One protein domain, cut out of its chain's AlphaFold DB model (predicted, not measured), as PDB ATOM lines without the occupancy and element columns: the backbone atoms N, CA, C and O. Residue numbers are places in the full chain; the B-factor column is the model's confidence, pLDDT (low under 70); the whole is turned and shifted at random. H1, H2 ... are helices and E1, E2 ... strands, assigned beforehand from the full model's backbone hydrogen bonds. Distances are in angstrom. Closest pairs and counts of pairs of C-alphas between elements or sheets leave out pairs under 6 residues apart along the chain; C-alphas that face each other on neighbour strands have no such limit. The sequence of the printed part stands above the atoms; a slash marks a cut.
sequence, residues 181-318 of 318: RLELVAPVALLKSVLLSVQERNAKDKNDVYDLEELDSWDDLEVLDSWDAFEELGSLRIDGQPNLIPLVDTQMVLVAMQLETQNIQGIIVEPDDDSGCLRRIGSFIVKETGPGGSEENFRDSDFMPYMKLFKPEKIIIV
ATOM      1  N   ARG A 181     120.467 201.837 187.254       86.88
ATOM      2  CA  ARG A 181     121.046 200.710 187.974       86.88
ATOM      3  C   ARG A 181     121.892 199.888 187.017       86.88
ATOM      4  O   ARG A 181     121.479 199.624 185.887       86.88
ATOM      5  N   LEU A 182     123.058 199.491 187.492       90.31
ATOM      6  CA  LEU A 182     123.965 198.584 186.817       90.31
ATOM      7  C   LEU A 182     123.880 197.230 187.515       90.31
ATOM      8  O   LEU A 182     124.364 197.084 188.633       90.31
ATOM      9  N   GLU A 183     123.251 196.248 186.879       91.81
ATOM     10  CA  GLU A 183     123.287 194.870 187.367       91.81
ATOM     11  C   GLU A 183     124.486 194.167 186.754       91.81
ATOM     12  O   GLU A 183     124.624 194.162 185.528       91.81
ATOM     13  N   LEU A 184     125.324 193.552 187.581       92.12
ATOM     14  CA  LEU A 184     126.465 192.798 187.094       92.12
ATOM     15  C   LEU A 184     126.685 191.498 187.865       92.12
ATOM     16  O   LEU A 184     126.238 191.352 188.999       92.12
ATOM     17  N   VAL A 185     127.354 190.544 187.221       92.69
ATOM     18  CA  VAL A 185     127.828 189.310 187.865       92.69
ATOM     19  C   VAL A 185     129.342 189.367 187.921       92.69
ATOM     20  O   VAL A 185     129.983 189.407 186.867       92.69
ATOM     21  N   ALA A 186     129.890 189.394 189.132       92.50
ATOM     22  CA  ALA A 186     131.324 189.487 189.376       92.50
ATOM     23  C   ALA A 186     131.707 188.806 190.696       92.50
ATOM     24  O   ALA A 186     130.843 188.610 191.548       92.50
ATOM     25  N   PRO A 187     132.984 188.440 190.886       92.69
ATOM     26  CA  PRO A 187     133.495 187.981 192.168       92.69
ATOM     27  C   PRO A 187     133.451 189.090 193.228       92.69
ATOM     28  O   PRO A 187     133.926 190.203 192.984       92.69
ATOM     29  N   VAL A 188     132.912 188.769 194.403       91.38
ATOM     30  CA  VAL A 188     132.707 189.694 195.523       91.38
ATOM     31  C   VAL A 188     133.247 189.097 196.820       91.38
ATOM     32  O   VAL A 188     133.166 187.887 197.026       91.38
ATOM     33  N   ALA A 189     133.806 189.944 197.683       90.62
ATOM     34  CA  ALA A 189     134.207 189.597 199.044       90.62
ATOM     35  C   ALA A 189     133.880 190.740 200.015       90.62
ATOM     36  O   ALA A 189     133.875 191.906 199.619       90.62
ATOM     37  N   LEU A 190     133.654 190.426 201.292       88.06
ATOM     38  CA  LEU A 190     133.571 191.442 202.344       88.06
ATOM     39  C   LEU A 190     134.957 192.030 202.601       88.06
ATOM     40  O   LEU A 190     135.924 191.287 202.779       88.06
ATOM     41  N   LEU A 191     135.044 193.358 202.666       85.25
ATOM     42  CA  LEU A 191     136.313 194.042 202.890       85.25
ATOM     43  C   LEU A 191     136.922 193.642 204.238       85.25
ATOM     44  O   LEU A 191     138.086 193.259 204.268       85.25
ATOM     45  N   LYS A 192     136.123 193.607 205.317       81.94
ATOM     46  CA  LYS A 192     136.562 193.136 206.645       81.94
ATOM     47  C   LYS A 192     137.221 191.753 206.583       81.94
ATOM     48  O   LYS A 192     138.304 191.564 207.126       81.94
ATOM     49  N   SER A 193     136.619 190.805 205.862       81.31
ATOM     50  CA  SER A 193     137.165 189.448 205.714       81.31
ATOM     51  C   SER A 193     138.488 189.421 204.951       81.31
ATOM     52  O   SER A 193     139.377 188.646 205.297       81.31
ATOM     53  N   VAL A 194     138.632 190.263 203.924       80.38
ATOM     54  CA  VAL A 194     139.899 190.391 203.196       80.38
ATOM     55  C   VAL A 194     140.972 190.969 204.121       80.38
ATOM     56  O   VAL A 194     142.048 190.387 204.203       80.38
ATOM     57  N   LEU A 195     140.676 192.033 204.875       76.69
ATOM     58  CA  LEU A 195     141.632 192.656 205.802       76.69
ATOM     59  C   LEU A 195     142.091 191.706 206.915       76.69
ATOM     60  O   LEU A 195     143.293 191.589 207.149       76.69
ATOM     61  N   LEU A 196     141.163 190.963 207.524       76.19
ATOM     62  CA  LEU A 196     141.482 189.919 208.506       76.19
ATOM     63  C   LEU A 196     142.432 188.865 207.918       76.19
ATOM     64  O   LEU A 196     143.440 188.519 208.529       76.19
ATOM     65  N   SER A 197     142.170 188.414 206.687       73.44
ATOM     66  CA  SER A 197     143.006 187.396 206.035       73.44
ATOM     67  C   SER A 197     144.424 187.870 205.685       73.44
ATOM     68  O   SER A 197     145.331 187.041 205.592       73.44
ATOM     69  N   VAL A 198     144.622 189.180 205.481       69.94
ATOM     70  CA  VAL A 198     145.954 189.777 205.278       69.94
ATOM     71  C   VAL A 198     146.727 189.762 206.590       69.94
ATOM     72  O   VAL A 198     147.860 189.292 206.644       69.94
ATOM     73  N   GLN A 199     146.104 190.224 207.671       67.81
ATOM     74  CA  GLN A 199     146.772 190.306 208.965       67.81
ATOM     75  C   GLN A 199     147.214 188.954 209.513       67.81
ATOM     76  O   GLN A 199     148.331 188.846 210.020       67.81
ATOM     77  N   GLU A 200     146.382 187.919 209.373       67.25
ATOM     78  CA  GLU A 200     146.740 186.557 209.784       67.25
ATOM     79  C   GLU A 200     148.042 186.066 209.131       67.25
ATOM     80  O   GLU A 200     148.746 185.240 209.712       67.25
ATOM     81  N   ARG A 201     148.392 186.572 207.941       65.12
ATOM     82  CA  ARG A 201     149.673 186.252 207.293       65.12
ATOM     83  C   ARG A 201     150.839 187.053 207.834       65.12
ATOM     84  O   ARG A 201     151.941 186.520 207.928       65.12
ATOM     85  N   ASN A 202     150.605 188.324 208.133       61.78
ATOM     86  CA  ASN A 202     151.673 189.260 208.481       61.78
ATOM     87  C   ASN A 202     152.085 189.157 209.933       61.78
ATOM     88  O   ASN A 202     153.188 189.577 210.288       61.78
ATOM     89  N   ALA A 203     151.223 188.562 210.756       63.72
ATOM     90  CA  ALA A 203     151.529 188.167 212.112       63.72
ATOM     91  C   ALA A 203     152.686 187.151 212.119       63.72
ATOM     92  O   ALA A 203     152.502 185.933 212.092       63.72
ATOM     93  N   LYS A 204     153.917 187.673 212.162       57.22
ATOM     94  CA  LYS A 204     155.142 186.890 212.378       57.22
ATOM     95  C   LYS A 204     155.179 186.282 213.784       57.22
ATOM     96  O   LYS A 204     155.867 185.283 213.984       57.22
ATOM     97  N   ASP A 205     154.421 186.848 214.725       55.69
ATOM     98  CA  ASP A 205     154.230 186.360 216.089       55.69
ATOM     99  C   ASP A 205     152.739 186.425 216.471       55.69
ATOM    100  O   ASP A 205     152.034 187.365 216.102       55.69
ATOM    101  N   LYS A 206     152.230 185.439 217.222       55.38
ATOM    102  CA  LYS A 206     150.788 185.341 217.562       55.38
ATOM    103  C   LYS A 206     150.283 186.477 218.463       55.38
ATOM    104  O   LYS A 206     149.079 186.593 218.657       55.38
ATOM    105  N   ASN A 207     151.193 187.277 219.014       54.41
ATOM    106  CA  ASN A 207     150.886 188.404 219.892       54.41
ATOM    107  C   ASN A 207     150.772 189.755 219.155       54.41
ATOM    108  O   ASN A 207     150.346 190.714 219.785       54.41
ATOM    109  N   ASP A 208     151.115 189.829 217.861       56.69
ATOM    110  CA  ASP A 208     151.018 191.057 217.040       56.69
ATOM    111  C   ASP A 208     149.700 191.145 216.242       56.69
ATOM    112  O   ASP A 208     149.520 192.022 215.395       56.69
ATOM    113  N   VAL A 209     148.763 190.225 216.490       58.38
ATOM    114  CA  VAL A 209     147.431 190.259 215.878       58.38
ATOM    115  C   VAL A 209     146.595 191.297 216.620       58.38
ATOM    116  O   VAL A 209     146.142 191.054 217.738       58.38
ATOM    117  N   TYR A 210     146.396 192.461 216.004       62.81
ATOM    118  CA  TYR A 210     145.355 193.391 216.431       62.81
ATOM    119  C   TYR A 210     143.989 192.724 216.254       62.81
ATOM    120  O   TYR A 210     143.742 192.085 215.231       62.81
ATOM    121  N   ASP A 211     143.099 192.883 217.231       62.56
ATOM    122  CA  ASP A 211     141.737 192.371 217.123       62.56
ATOM    123  C   ASP A 211     140.929 193.247 216.152       62.56
ATOM    124  O   ASP A 211     140.333 194.252 216.535       62.56
ATOM    125  N   LEU A 212     140.957 192.896 214.862       63.19
ATOM    126  CA  LEU A 212     140.093 193.539 213.873       63.19
ATOM    127  C   LEU A 212     138.669 192.967 213.856       63.19
ATOM    128  O   LEU A 212     137.841 193.444 213.071       63.19
ATOM    129  N   GLU A 213     138.349 191.950 214.665       64.00
ATOM    130  CA  GLU A 213     136.963 191.485 214.775       64.00
ATOM    131  C   GLU A 213     136.087 192.552 215.441       64.00
ATOM    132  O   GLU A 213     134.922 192.681 215.057       64.00
ATOM    133  N   GLU A 214     136.659 193.388 216.314       67.00
ATOM    134  CA  GLU A 214     135.984 194.538 216.935       67.00
ATOM    135  C   GLU A 214     135.853 195.767 216.014       67.00
ATOM    136  O   GLU A 214     135.149 196.715 216.358       67.00
ATOM    137  N   LEU A 215     136.483 195.772 214.829       68.25
ATOM    138  CA  LEU A 215     136.348 196.898 213.903       68.25
ATOM    139  C   LEU A 215     135.002 196.874 213.191       68.25
ATOM    140  O   LEU A 215     134.756 196.038 212.308       68.25
ATOM    141  N   ASP A 216     134.176 197.861 213.501       71.94
ATOM    142  CA  ASP A 216     132.904 198.065 212.824       71.94
ATOM    143  C   ASP A 216     132.942 199.265 211.869       71.94
ATOM    144  O   ASP A 216     132.101 199.319 210.972       71.94
ATOM    145  N   SER A 217     133.932 200.171 211.957       73.81
ATOM    146  CA  SER A 217     134.012 201.385 211.126       73.81
ATOM    147  C   SER A 217     135.434 201.784 210.682       73.81
ATOM    148  O   SER A 217     136.431 201.213 211.115       73.81
ATOM    149  N   TRP A 218     135.534 202.780 209.789       73.25
ATOM    150  CA  TRP A 218     136.817 203.352 209.340       73.25
ATOM    151  C   TRP A 218     137.520 204.226 210.376       73.25
ATOM    152  O   TRP A 218     138.748 204.261 210.372       73.25
ATOM    153  N   ASP A 219     136.776 204.899 211.260       68.00
ATOM    154  CA  ASP A 219     137.362 205.724 212.329       68.00
ATOM    155  C   ASP A 219     138.257 204.857 213.239       68.00
ATOM    156  O   ASP A 219     139.287 205.308 213.738       68.00
ATOM    157  N   ASP A 220     137.908 203.576 213.375       67.31
ATOM    158  CA  ASP A 220     138.661 202.589 214.145       67.31
ATOM    159  C   ASP A 220     139.958 202.135 213.431       67.31
ATOM    160  O   ASP A 220     140.913 201.703 214.078       67.31
ATOM    161  N   LEU A 221     140.031 202.265 212.097       64.25
ATOM    162  CA  LEU A 221     141.219 201.942 211.294       64.25
ATOM    163  C   LEU A 221     142.257 203.071 211.271       64.25
ATOM    164  O   LEU A 221     143.442 202.780 211.139       64.25
ATOM    165  N   GLU A 222     141.858 204.342 211.411       58.94
ATOM    166  CA  GLU A 222     142.804 205.476 211.450       58.94
ATOM    167  C   GLU A 222     143.731 205.439 212.678       58.94
ATOM    168  O   GLU A 222     144.804 206.037 212.663       58.94
ATOM    169  N   VAL A 223     143.339 204.708 213.726       52.69
ATOM    170  CA  VAL A 223     144.128 204.481 214.950       52.69
ATOM    171  C   VAL A 223     145.238 203.438 214.734       52.69
ATOM    172  O   VAL A 223     146.202 203.383 215.501       52.69
ATOM    173  N   LEU A 224     145.140 202.618 213.684       51.75
ATOM    174  CA  LEU A 224     146.179 201.661 213.310       51.75
ATOM    175  C   LEU A 224     147.262 202.399 212.511       51.75
ATOM    176  O   LEU A 224     147.179 202.548 211.295       51.75
ATOM    177  N   ASP A 225     148.294 202.855 213.220       43.53
ATOM    178  CA  ASP A 225     149.385 203.724 212.744       43.53
ATOM    179  C   ASP A 225     150.228 203.191 211.554       43.53
ATOM    180  O   ASP A 225     151.177 203.857 211.134       43.53
ATOM    181  N   SER A 226     149.921 202.029 210.961       49.81
ATOM    182  CA  SER A 226     150.652 201.499 209.803       49.81
ATOM    183  C   SER A 226     149.763 201.311 208.571       49.81
ATOM    184  O   SER A 226     149.197 200.255 208.282       49.81
ATOM    185  N   TRP A 227     149.740 202.359 207.748       51.50
ATOM    186  CA  TRP A 227     149.292 202.283 206.353       51.50
ATOM    187  C   TRP A 227     150.046 201.201 205.545       51.50
ATOM    188  O   TRP A 227     149.539 200.741 204.521       51.50
ATOM    189  N   ASP A 228     151.197 200.739 206.045       48.38
ATOM    190  CA  ASP A 228     152.010 199.639 205.512       48.38
ATOM    191  C   ASP A 228     151.230 198.314 205.379       48.38
ATOM    192  O   ASP A 228     151.459 197.557 204.437       48.38
ATOM    193  N   ALA A 229     150.242 198.042 206.247       50.69
ATOM    194  CA  ALA A 229     149.440 196.811 206.168       50.69
ATOM    195  C   ALA A 229     148.601 196.721 204.876       50.69
ATOM    196  O   ALA A 229     148.283 195.632 204.396       50.69
ATOM    197  N   PHE A 230     148.256 197.869 204.290       51.88
ATOM    198  CA  PHE A 230     147.467 197.950 203.060       51.88
ATOM    199  C   PHE A 230     148.335 198.074 201.800       51.88
ATOM    200  O   PHE A 230     147.815 197.913 200.688       51.88
ATOM    201  N   GLU A 231     149.642 198.321 201.947       50.47
ATOM    202  CA  GLU A 231     150.600 198.212 200.841       50.47
ATOM    203  C   GLU A 231     150.713 196.768 200.340       50.47
ATOM    204  O   GLU A 231     150.898 196.552 199.144       50.47
ATOM    205  N   GLU A 232     150.475 195.776 201.202       50.88
ATOM    206  CA  GLU A 232     150.456 194.362 200.815       50.88
ATOM    207  C   GLU A 232     149.236 193.950 199.978       50.88
ATOM    208  O   GLU A 232     149.315 193.039 199.154       50.88
ATOM    209  N   LEU A 233     148.118 194.670 200.115       55.72
ATOM    210  CA  LEU A 233     147.004 194.618 199.164       55.72
ATOM    211  C   LEU A 233     147.259 195.508 197.929       55.72
ATOM    212  O   LEU A 233     146.361 195.679 197.119       55.72
ATOM    213  N   GLY A 234     148.445 196.100 197.746       56.16
ATOM    214  CA  GLY A 234     148.852 196.850 196.543       56.16
ATOM    215  C   GLY A 234     148.130 198.189 196.276       56.16
ATOM    216  O   GLY A 234     148.320 198.790 195.210       56.16
ATOM    217  N   SER A 235     147.388 198.689 197.276       57.38
ATOM    218  CA  SER A 235     146.648 199.964 197.423       57.38
ATOM    219  C   SER A 235     145.110 199.949 197.240       57.38
ATOM    220  O   SER A 235     144.545 199.843 196.147       57.38
ATOM    221  N   LEU A 236     144.434 200.177 198.373       65.81
ATOM    222  CA  LEU A 236     142.995 200.386 198.582       65.81
ATOM    223  C   LEU A 236     142.700 201.904 198.641       65.81
ATOM    224  O   LEU A 236     143.420 202.622 199.331       65.81
ATOM    225  N   ARG A 237     141.683 202.442 197.943       61.91
ATOM    226  CA  ARG A 237     141.286 203.866 198.084       61.91
ATOM    227  C   ARG A 237     139.775 204.079 198.119       61.91
ATOM    228  O   ARG A 237     139.048 203.640 197.225       61.91
ATOM    229  N   ILE A 238     139.347 204.815 199.140       67.25
ATOM    230  CA  ILE A 238     137.954 205.087 199.503       67.25
ATOM    231  C   ILE A 238     137.696 206.583 199.346       67.25
ATOM    232  O   ILE A 238     138.432 207.406 199.882       67.25
ATOM    233  N   ASP A 239     136.655 206.923 198.589       63.22
ATOM    234  CA  ASP A 239     136.255 208.290 198.270       63.22
ATOM    235  C   ASP A 239     134.946 208.609 199.033       63.22
ATOM    236  O   ASP A 239     133.848 208.196 198.634       63.22
ATOM    237  N   GLY A 240     135.016 209.354 200.138       55.38
ATOM    238  CA  GLY A 240     133.853 209.590 201.007       55.38
ATOM    239  C   GLY A 240     134.133 210.554 202.161       55.38
ATOM    240  O   GLY A 240     135.274 210.937 202.384       55.38
ATOM    241  N   GLN A 241     133.082 211.010 202.858       51.81
ATOM    242  CA  GLN A 241     133.237 211.775 204.105       51.81
ATOM    243  C   GLN A 241     133.965 210.904 205.149       51.81
ATOM    244  O   GLN A 241     133.725 209.699 205.152       51.81
ATOM    245  N   PRO A 242     134.806 211.490 206.019       51.22
ATOM    246  CA  PRO A 242     135.683 210.736 206.917       51.22
ATOM    247  C   PRO A 242     134.965 209.822 207.919       51.22
ATOM    248  O   PRO A 242     135.592 208.913 208.425       51.22
ATOM    249  N   ASN A 243     133.659 209.975 208.154       51.97
ATOM    250  CA  ASN A 243     132.979 209.240 209.215       51.97
ATOM    251  C   ASN A 243     131.748 208.502 208.666       51.97
ATOM    252  O   ASN A 243     130.924 209.120 207.985       51.97
ATOM    253  N   LEU A 244     131.591 207.230 209.070       60.66
ATOM    254  CA  LEU A 244     130.379 206.383 208.987       60.66
ATOM    255  C   LEU A 244     130.217 205.441 207.774       60.66
ATOM    256  O   LEU A 244     129.108 205.303 207.268       60.66
ATOM    257  N   ILE A 245     131.263 204.735 207.329       67.31
ATOM    258  CA  ILE A 245     131.049 203.537 206.491       67.31
ATOM    259  C   ILE A 245     131.399 202.288 207.310       67.31
ATOM    260  O   ILE A 245     132.561 202.132 207.693       67.31
ATOM    261  N   PRO A 246     130.438 201.394 207.595       74.94
ATOM    262  CA  PRO A 246     130.748 200.162 208.297       74.94
ATOM    263  C   PRO A 246     131.564 199.195 207.432       74.94
ATOM    264  O   PRO A 246     131.228 198.919 206.274       74.94
ATOM    265  N   LEU A 247     132.631 198.626 207.994       77.81
ATOM    266  CA  LEU A 247     133.463 197.640 207.286       77.81
ATOM    267  C   LEU A 247     132.702 196.344 206.996       77.81
ATOM    268  O   LEU A 247     132.943 195.704 205.972       77.81
ATOM    269  N   VAL A 248     131.784 195.978 207.894       79.62
ATOM    270  CA  VAL A 248     130.918 194.793 207.788       79.62
ATOM    271  C   VAL A 248     129.968 194.866 206.597       79.62
ATOM    272  O   VAL A 248     129.648 193.838 206.005       79.62
ATOM    273  N   ASP A 249     129.586 196.078 206.205       83.00
ATOM    274  CA  ASP A 249     128.687 196.324 205.084       83.00
ATOM    275  C   ASP A 249     129.463 196.595 203.786       83.00
ATOM    276  O   ASP A 249     128.919 196.513 202.686       83.00
ATOM    277  N   THR A 250     130.768 196.858 203.874       87.62
ATOM    278  CA  THR A 250     131.592 197.181 202.708       87.62
ATOM    279  C   THR A 250     132.028 195.926 201.952       87.62
ATOM    280  O   THR A 250     132.664 195.016 202.489       87.62
ATOM    281  N   GLN A 251     131.762 195.911 200.649       90.06
ATOM    282  CA  GLN A 251     132.108 194.834 199.729       90.06
ATOM    283  C   GLN A 251     133.149 195.284 198.698       90.06
ATOM    284  O   GLN A 251     133.142 196.407 198.190       90.06
ATOM    285  N   MET A 252     134.038 194.365 198.344       90.12
ATOM    286  CA  MET A 252     134.997 194.488 197.254       90.12
ATOM    287  C   MET A 252     134.498 193.688 196.058       90.12
ATOM    288  O   MET A 252     134.235 192.494 196.178       90.12
ATOM    289  N   VAL A 253     134.427 194.323 194.893       91.69
ATOM    290  CA  VAL A 253     134.026 193.685 193.634       91.69
ATOM    291  C   VAL A 253     135.234 193.618 192.711       91.69
ATOM    292  O   VAL A 253     135.773 194.659 192.321       91.69
ATOM    293  N   LEU A 254     135.648 192.411 192.322       90.94
ATOM    294  CA  LEU A 254     136.698 192.226 191.321       90.94
ATOM    295  C   LEU A 254     136.150 192.464 189.926       90.94
ATOM    296  O   LEU A 254     135.162 191.868 189.504       90.94
ATOM    297  N   VAL A 255     136.843 193.313 189.182       92.25
ATOM    298  CA  VAL A 255     136.404 193.722 187.852       92.25
ATOM    299  C   VAL A 255     137.323 193.155 186.774       92.25
ATOM    300  O   VAL A 255     136.829 192.700 185.738       92.25
ATOM    301  N   ALA A 256     138.639 193.139 187.005       90.69
ATOM    302  CA  ALA A 256     139.605 192.607 186.047       90.69
ATOM    303  C   ALA A 256     140.891 192.090 186.716       90.69
ATOM    304  O   ALA A 256     141.229 192.500 187.829       90.69
ATOM    305  N   MET A 257     141.621 191.227 186.001       87.44
ATOM    306  CA  MET A 257     142.934 190.704 186.397       87.44
ATOM    307  C   MET A 257     143.927 190.705 185.238       87.44
ATOM    308  O   MET A 257     143.563 190.337 184.129       87.44
ATOM    309  N   GLN A 258     145.193 191.006 185.487       85.06
ATOM    310  CA  GLN A 258     146.288 190.707 184.574       85.06
ATOM    311  C   GLN A 258     146.842 189.302 184.849       85.06
ATOM    312  O   GLN A 258     147.457 189.086 185.884       85.06
ATOM    313  N   LEU A 259     146.669 188.360 183.918       73.44
ATOM    314  CA  LEU A 259     147.012 186.946 184.154       73.44
ATOM    315  C   LEU A 259     148.508 186.694 184.397       73.44
ATOM    316  O   LEU A 259     148.855 185.857 185.219       73.44
ATOM    317  N   GLU A 260     149.385 187.410 183.690       74.75
ATOM    318  CA  GLU A 260     150.841 187.177 183.740       74.75
ATOM    319  C   GLU A 260     151.478 187.526 185.090       74.75
ATOM    320  O   GLU A 260     152.494 186.945 185.441       74.75
ATOM    321  N   THR A 261     150.895 188.476 185.822       70.38
ATOM    322  CA  THR A 261     151.437 189.013 187.086       70.38
ATOM    323  C   THR A 261     150.410 188.953 188.217       70.38
ATOM    324  O   THR A 261     150.548 189.624 189.228       70.38
ATOM    325  N   GLN A 262     149.280 188.279 187.974       74.12
ATOM    326  CA  GLN A 262     148.134 188.171 188.882       74.12
ATOM    327  C   GLN A 262     147.655 189.511 189.485       74.12
ATOM    328  O   GLN A 262     147.013 189.541 190.528       74.12
ATOM    329  N   ASN A 263     147.895 190.646 188.817       81.12
ATOM    330  CA  ASN A 263     147.434 191.944 189.315       81.12
ATOM    331  C   ASN A 263     145.913 192.003 189.221       81.12
ATOM    332  O   ASN A 263     145.362 191.672 188.174       81.12
ATOM    333  N   ILE A 264     145.231 192.499 190.248       86.44
ATOM    334  CA  ILE A 264     143.770 192.658 190.230       86.44
ATOM    335  C   ILE A 264     143.374 194.111 190.410       86.44
ATOM    336  O   ILE A 264     144.048 194.900 191.070       86.44
ATOM    337  N   GLN A 265     142.249 194.463 189.805       89.31
ATOM    338  CA  GLN A 265     141.616 195.761 189.952       89.31
ATOM    339  C   GLN A 265     140.131 195.561 190.220       89.31
ATOM    340  O   GLN A 265     139.474 194.685 189.639       89.31
ATOM    341  N   GLY A 266     139.594 196.404 191.089       91.56
ATOM    342  CA  GLY A 266     138.204 196.316 191.478       91.56
ATOM    343  C   GLY A 266     137.660 197.604 192.063       91.56
ATOM    344  O   GLY A 266     138.339 198.632 192.151       91.56
ATOM    345  N   ILE A 267     136.392 197.535 192.438       91.81
ATOM    346  CA  ILE A 267     135.652 198.642 193.034       91.81
ATOM    347  C   ILE A 267     135.224 198.283 194.450       91.81
ATOM    348  O   ILE A 267     134.996 197.117 194.764       91.81
ATOM    349  N   ILE A 268     135.117 199.305 195.292       90.00
ATOM    350  CA  ILE A 268     134.598 199.181 196.652       90.00
ATOM    351  C   ILE A 268     133.165 199.703 196.636       90.00
ATOM    352  O   ILE A 268     132.906 200.784 196.085       90.00
ATOM    353  N   VAL A 269     132.249 198.931 197.206       90.69
ATOM    354  CA  VAL A 269     130.820 199.227 197.247       90.69
ATOM    355  C   VAL A 269     130.258 198.990 198.650       90.69
ATOM    356  O   VAL A 269     130.809 198.207 199.412       90.69
ATOM    357  N   GLU A 270     129.151 199.640 198.974       88.56
ATOM    358  CA  GLU A 270     128.418 199.482 200.238       88.56
ATOM    359  C   GLU A 270     126.905 199.433 199.964       88.56
ATOM    360  O   GLU A 270     126.487 199.875 198.892       88.56
ATOM    361  N   PRO A 271     126.069 198.934 200.883       88.25
ATOM    362  CA  PRO A 271     124.623 199.093 200.839       88.25
ATOM    363  C   PRO A 271     124.197 200.558 200.721       88.25
ATOM    364  O   PRO A 271     124.730 201.441 201.381       88.25
ATOM    365  N   ASP A 272     123.209 200.806 199.870       82.94
ATOM    366  CA  ASP A 272     122.462 202.058 199.819       82.94
ATOM    367  C   ASP A 272     121.197 201.891 200.676       82.94
ATOM    368  O   ASP A 272     120.332 201.073 200.332       82.94
ATOM    369  N   ASP A 273     121.109 202.649 201.778       69.25
ATOM    370  CA  ASP A 273     120.168 202.470 202.905       69.25
ATOM    371  C   ASP A 273     118.688 202.291 202.505       69.25
ATOM    372  O   ASP A 273     117.919 201.640 203.211       69.25
ATOM    373  N   ASP A 274     118.283 202.804 201.340       62.56
ATOM    374  CA  ASP A 274     116.879 202.892 200.926       62.56
ATOM    375  C   ASP A 274     116.484 201.987 199.743       62.56
ATOM    376  O   ASP A 274     115.326 202.012 199.304       62.56
ATOM    377  N   SER A 275     117.410 201.220 199.148       68.62
ATOM    378  CA  SER A 275     117.158 200.650 197.810       68.62
ATOM    379  C   SER A 275     117.500 199.176 197.602       68.62
ATOM    380  O   SER A 275     117.177 198.641 196.533       68.62
ATOM    381  N   GLY A 276     118.135 198.516 198.579       76.00
ATOM    382  CA  GLY A 276     118.667 197.154 198.413       76.00
ATOM    383  C   GLY A 276     119.704 197.051 197.285       76.00
ATOM    384  O   GLY A 276     119.992 195.961 196.794       76.00
ATOM    385  N   CYS A 277     120.210 198.196 196.826       86.88
ATOM    386  CA  CYS A 277     121.276 198.306 195.847       86.88
ATOM    387  C   CYS A 277     122.578 198.641 196.573       86.88
ATOM    388  O   CYS A 277     122.582 199.019 197.741       86.88
ATOM    389  N   LEU A 278     123.680 198.518 195.851       89.19
ATOM    390  CA  LEU A 278     124.995 198.911 196.308       89.19
ATOM    391  C   LEU A 278     125.368 200.271 195.718       89.19
ATOM    392  O   LEU A 278     125.034 200.602 194.579       89.19
ATOM    393  N   ARG A 279     126.117 201.051 196.475       88.19
ATOM    394  CA  ARG A 279     126.691 202.322 196.074       88.19
ATOM    395  C   ARG A 279     128.196 202.162 195.999       88.19
ATOM    396  O   ARG A 279     128.837 201.702 196.936       88.19
ATOM    397  N   ARG A 280     128.791 202.560 194.882       89.69
ATOM    398  CA  ARG A 280     130.240 202.629 194.745       89.69
ATOM    399  C   ARG A 280     130.800 203.759 195.607       89.69
ATOM    400  O   ARG A 280     130.396 204.916 195.474       89.69
ATOM    401  N   ILE A 281     131.807 203.421 196.400       86.94
ATOM    402  CA  ILE A 281     132.525 204.356 197.273       86.94
ATOM    403  C   ILE A 281     134.001 204.478 196.946       86.94
ATOM    404  O   ILE A 281     134.613 205.463 197.330       86.94
ATOM    405  N   GLY A 282     134.579 203.537 196.206       86.06
ATOM    406  CA  GLY A 282     136.011 203.581 195.956       86.06
ATOM    407  C   GLY A 282     136.485 202.582 194.920       86.06
ATOM    408  O   GLY A 282     135.710 202.048 194.117       86.06
ATOM    409  N   SER A 283     137.790 202.354 194.937       87.06
ATOM    410  CA  SER A 283     138.490 201.424 194.058       87.06
ATOM    411  C   SER A 283     139.695 200.832 194.764       87.06
ATOM    412  O   SER A 283     140.241 201.429 195.689       87.06
ATOM    413  N   PHE A 284     140.144 199.683 194.290       84.94
ATOM    414  CA  PHE A 284     141.384 199.088 194.752       84.94
ATOM    415  C   PHE A 284     142.150 198.504 193.585       84.94
ATOM    416  O   PHE A 284     141.594 198.146 192.540       84.94
ATOM    417  N   ILE A 285     143.451 198.423 193.783       82.94
ATOM    418  CA  ILE A 285     144.367 197.778 192.870       82.94
ATOM    419  C   ILE A 285     145.332 196.976 193.711       82.94
ATOM    420  O   ILE A 285     145.866 197.493 194.678       82.94
ATOM    421  N   VAL A 286     145.556 195.730 193.328       79.62
ATOM    422  CA  VAL A 286     146.613 194.914 193.907       79.62
ATOM    423  C   VAL A 286     147.649 194.722 192.815       79.62
ATOM    424  O   VAL A 286     147.324 194.227 191.730       79.62
ATOM    425  N   LYS A 287     148.871 195.191 193.071       74.12
ATOM    426  CA  LYS A 287     150.010 195.040 192.168       74.12
ATOM    427  C   LYS A 287     151.039 194.130 192.809       74.12
ATOM    428  O   LYS A 287     151.465 194.389 193.926       74.12
ATOM    429  N   GLU A 288     151.487 193.139 192.062       67.50
ATOM    430  CA  GLU A 288     152.713 192.420 192.357       67.50
ATOM    431  C   GLU A 288     153.897 193.394 192.229       67.50
ATOM    432  O   GLU A 288     154.125 194.016 191.182       67.50
ATOM    433  N   THR A 289     154.642 193.578 193.314       54.50
ATOM    434  CA  THR A 289     155.902 194.323 193.300       54.50
ATOM    435  C   THR A 289     157.001 193.440 192.703       54.50
ATOM    436  O   THR A 289     157.622 192.654 193.411       54.50
ATOM    437  N   GLY A 290     157.258 193.563 191.398       44.84
ATOM    438  CA  GLY A 290     158.476 193.030 190.769       44.84
ATOM    439  C   GLY A 290     159.724 193.878 191.108       44.84
ATOM    440  O   GLY A 290     159.591 195.078 191.359       44.84
ATOM    441  N   PRO A 291     160.940 193.300 191.123       43.41
ATOM    442  CA  PRO A 291     162.000 193.665 192.064       43.41
ATOM    443  C   PRO A 291     162.822 194.909 191.688       43.41
ATOM    444  O   PRO A 291     163.506 194.955 190.667       43.41
ATOM    445  N   GLY A 292     162.857 195.870 192.613       40.66
ATOM    446  CA  GLY A 292     164.099 196.538 193.032       40.66
ATOM    447  C   GLY A 292     164.635 196.000 194.375       40.66
ATOM    448  O   GLY A 292     165.673 196.454 194.846       40.66
ATOM    449  N   GLY A 293     163.935 195.040 194.987       37.09
ATOM    450  CA  GLY A 293     164.333 194.319 196.195       37.09
ATOM    451  C   GLY A 293     164.440 192.830 195.883       37.09
ATOM    452  O   GLY A 293     163.697 192.329 195.050       37.09
ATOM    453  N   SER A 294     165.413 192.164 196.495       37.31
ATOM    454  CA  SER A 294     165.739 190.740 196.366       37.31
ATOM    455  C   SER A 294     164.537 189.812 196.153       37.31
ATOM    456  O   SER A 294     163.531 189.932 196.846       37.31
ATOM    457  N   GLU A 295     164.707 188.857 195.231       42.31
ATOM    458  CA  GLU A 295     163.838 187.706 194.946       42.31
ATOM    459  C   GLU A 295     163.596 186.821 196.186       42.31
ATOM    460  O   GLU A 295     164.072 185.690 196.275       42.31
ATOM    461  N   GLU A 296     162.834 187.304 197.162       43.22
ATOM    462  CA  GLU A 296     162.231 186.444 198.173       43.22
ATOM    463  C   GLU A 296     160.754 186.213 197.834       43.22
ATOM    464  O   GLU A 296     159.864 186.955 198.219       43.22
ATOM    465  N   ASN A 297     160.533 185.136 197.072       43.84
ATOM    466  CA  ASN A 297     159.458 184.157 197.253       43.84
ATOM    467  C   ASN A 297     158.029 184.663 197.545       43.84
ATOM    468  O   ASN A 297     157.423 184.194 198.508       43.84
ATOM    469  N   PHE A 298     157.415 185.456 196.668       46.25
ATOM    470  CA  PHE A 298     155.953 185.377 196.560       46.25
ATOM    471  C   PHE A 298     155.615 184.126 195.747       46.25
ATOM    472  O   PHE A 298     155.861 184.048 194.544       46.25
ATOM    473  N   ARG A 299     155.151 183.075 196.428       49.44
ATOM    474  CA  ARG A 299     154.700 181.845 195.765       49.44
ATOM    475  C   ARG A 299     153.286 182.080 195.238       49.44
ATOM    476  O   ARG A 299     152.477 182.701 195.921       49.44
ATOM    477  N   ASP A 300     152.936 181.470 194.102       52.91
ATOM    478  CA  ASP A 300     151.556 181.400 193.569       52.91
ATOM    479  C   ASP A 300     150.492 181.044 194.641       52.91
ATOM    480  O   ASP A 300     149.306 181.353 194.501       52.91
ATOM    481  N   SER A 301     150.904 180.392 195.735       52.50
ATOM    482  CA  SER A 301     150.068 180.048 196.886       52.50
ATOM    483  C   SER A 301     149.568 181.227 197.712       52.50
ATOM    484  O   SER A 301     148.644 181.011 198.488       52.50
ATOM    485  N   ASP A 302     150.141 182.425 197.586       57.12
ATOM    486  CA  ASP A 302     149.800 183.569 198.441       57.12
ATOM    487  C   ASP A 302     148.730 184.456 197.793       57.12
ATOM    488  O   ASP A 302     147.899 185.052 198.477       57.12
ATOM    489  N   PHE A 303     148.641 184.490 196.466       62.75
ATOM    490  CA  PHE A 303     147.557 185.200 195.785       62.75
ATOM    491  C   PHE A 303     146.249 184.390 195.770       62.75
ATOM    492  O   PHE A 303     145.139 184.910 195.917       62.75
ATOM    493  N   MET A 304     146.377 183.067 195.673       60.53
ATOM    494  CA  MET A 304     145.246 182.149 195.557       60.53
ATOM    495  C   MET A 304     144.260 182.148 196.748       60.53
ATOM    496  O   MET A 304     143.062 181.984 196.518       60.53
ATOM    497  N   PRO A 305     144.675 182.337 198.015       59.31
ATOM    498  CA  PRO A 305     143.764 182.427 199.146       59.31
ATOM    499  C   PRO A 305     142.905 183.693 199.106       59.31
ATOM    500  O   PRO A 305     141.736 183.599 199.461       59.31
ATOM    501  N   TYR A 306     143.415 184.824 198.595       66.38
ATOM    502  CA  TYR A 306     142.584 186.019 198.394       66.38
ATOM    503  C   TYR A 306     141.530 185.763 197.332       66.38
ATOM    504  O   TYR A 306     140.352 185.997 197.571       66.38
ATOM    505  N   MET A 307     141.921 185.178 196.197       73.00
ATOM    506  CA  MET A 307     140.974 184.795 195.150       73.00
ATOM    507  C   MET A 307     139.856 183.861 195.642       73.00
ATOM    508  O   MET A 307     138.733 183.967 195.157       73.00
ATOM    509  N   LYS A 308     140.118 182.990 196.628       74.62
ATOM    510  CA  LYS A 308     139.087 182.124 197.235       74.62
ATOM    511  C   LYS A 308     138.018 182.893 198.018       74.62
ATOM    512  O   LYS A 308     136.916 182.365 198.171       74.62
ATOM    513  N   LEU A 309     138.325 184.094 198.515       76.12
ATOM    514  CA  LEU A 309     137.351 184.953 199.198       76.12
ATOM    515  C   LEU A 309     136.343 185.552 198.214       76.12
ATOM    516  O   LEU A 309     135.209 185.817 198.602       76.12
ATOM    517  N   PHE A 310     136.733 185.728 196.948       84.69
ATOM    518  CA  PHE A 310     135.893 186.362 195.942       84.69
ATOM    519  C   PHE A 310     134.975 185.349 195.257       84.69
ATOM    520  O   PHE A 310     135.362 184.653 194.314       84.69
ATOM    521  N   LYS A 311     133.726 185.278 195.714       86.12
ATOM    522  CA  LYS A 311     132.707 184.402 195.126       86.12
ATOM    523  C   LYS A 311     131.889 185.167 194.086       86.12
ATOM    524  O   LYS A 311     131.529 186.311 194.341       86.12
ATOM    525  N   PRO A 312     131.598 184.586 192.908       88.56
ATOM    526  CA  PRO A 312     130.733 185.233 191.931       88.56
ATOM    527  C   PRO A 312     129.327 185.456 192.490       88.56
ATOM    528  O   PRO A 312     128.645 184.499 192.858       88.56
ATOM    529  N   GLU A 313     128.882 186.707 192.496       90.50
ATOM    530  CA  GLU A 313     127.564 187.112 192.976       90.50
ATOM    531  C   GLU A 313     126.897 188.070 191.988       90.50
ATOM    532  O   GLU A 313     127.558 188.768 191.211       90.50
ATOM    533  N   LYS A 314     125.558 188.086 191.995       91.12
ATOM    534  CA  LYS A 314     124.785 189.094 191.268       91.12
ATOM    535  C   LYS A 314     124.671 190.327 192.152       91.12
ATOM    536  O   LYS A 314     124.044 190.262 193.205       91.12
ATOM    537  N   ILE A 315     125.186 191.451 191.675       90.56
ATOM    538  CA  ILE A 315     125.118 192.729 192.377       90.56
ATOM    539  C   ILE A 315     124.401 193.781 191.540       90.56
ATOM    540  O   ILE A 315     124.368 193.713 190.308       90.56
ATOM    541  N   ILE A 316     123.823 194.768 192.218       90.38
ATOM    542  CA  ILE A 316     123.118 195.890 191.601       90.38
ATOM    543  C   ILE A 316     123.735 197.167 192.147       90.38
ATOM    544  O   ILE A 316     123.710 197.365 193.354       90.38
ATOM    545  N   ILE A 317     124.272 198.026 191.281       89.44
ATOM    546  CA  ILE A 317     124.935 199.273 191.674       89.44
ATOM    547  C   ILE A 317     124.120 200.481 191.191       89.44
ATOM    548  O   ILE A 317     123.723 200.529 190.022       89.44
ATOM    549  N   VAL A 318     123.868 201.453 192.069       86.50
ATOM    550  CA  VAL A 318     123.118 202.704 191.792       86.50
ATOM    551  C   VAL A 318     123.999 203.925 191.630       86.50
ATOM    552  O   VAL A 318     125.203 203.865 191.934       86.50
TER     553      VAL A 318
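What this domain is: This is residues 181 to 318 of the 318 residues of an uncharacterized protein of Monosporascus sp. GIB2 (UniProt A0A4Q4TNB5). A strongly twisted sheet of six strands is folded back on itself, with E2, E5 and E4 in one leaf, E1 and E6 in the other and E3 as the hinge. Two helices running opposite ways touch each other, H3 over the sheet and H1 only grazing it with its residues 191 to 194, and a loop tip, residues 291 to 297, sticks out. The 138 printed residues hold three named helices and six named strands, in the order E1 H1 H2 E2 E3 E4 E5 H3 E6. The sheet's order is E2 E5 E4 E3 E1 E6, antiparallel throughout; the class is mixed, helices and strands. The whole is compact, with a radius of gyration of the C-alphas of 15.6 A and spans of 49 by 35 by 23 A.

How they stand to each other: E1, residues 181 to 190, bends by 89 degrees at residue 187; it pairs with E6, residues 311 to 317, over 182 to 188 and with E3, residues 251 to 258, over 188 to 190. N 184 and O 315 are 2.9 A apart, and N 252 and O 189 2.8 A. H1, residues 191 to 202, only grazes the sheet with residues 191 to 194. Its residues 193 to 197 alone touch H3, residues 300 to 309, at a shallow tilt of 27 degrees, opposite ways; the closest C-alphas, of Val 194 and Tyr 306, are 7.0 A apart. H2, residues 228 to 231, is only just not on the sheet, with 4 pairs of C-alphas within 10 A. E2, residues 236 to 238, is an edge strand, antiparallel to E5, residues 278 to 286, with N 237 and O 283 2.9 A apart. E3, E4, residues 263 to 271, and E5 form a meander, each strand the antiparallel neighbour of the one before, with N 253 and O 267 2.9 A apart and N 284 and O 266 3.0 A. With E2 first they make a Greek key, E2 being also the antiparallel neighbour of E5. H3 is on the sheet at a height of 10.1 A. Of the O i to N i+4 pairs, 7 of 8 are within hydrogen-bond range in H1 and 2 of 6 in H3, beside 4 of 7 O i to N i+3 pairs in H3; H2 is too short for an i+4 pair.

Where its parts are: E1 begins at C-alpha 181 (121.046, 200.710, 187.974) and is 21.2 A long. H1 measures 17.0 A, E3 21.2 A, E4 26.5 A, E5 22.1 A and H3 15.7 A. E6 ends at C-alpha 317 (124.935, 199.273, 191.674).

The domain as a whole: The C-alphas of Asp 274 and Ser 294, the two farthest apart, are 50.6 A apart. The printed part has no cut; the links H1 to H2, E2 to E3 and E5 to H3 are long. The mean pLDDT of the printed part is 71.2, and residues 198 to 215, 219 to 245, 273 to 275 and 288 to 306 are under 70.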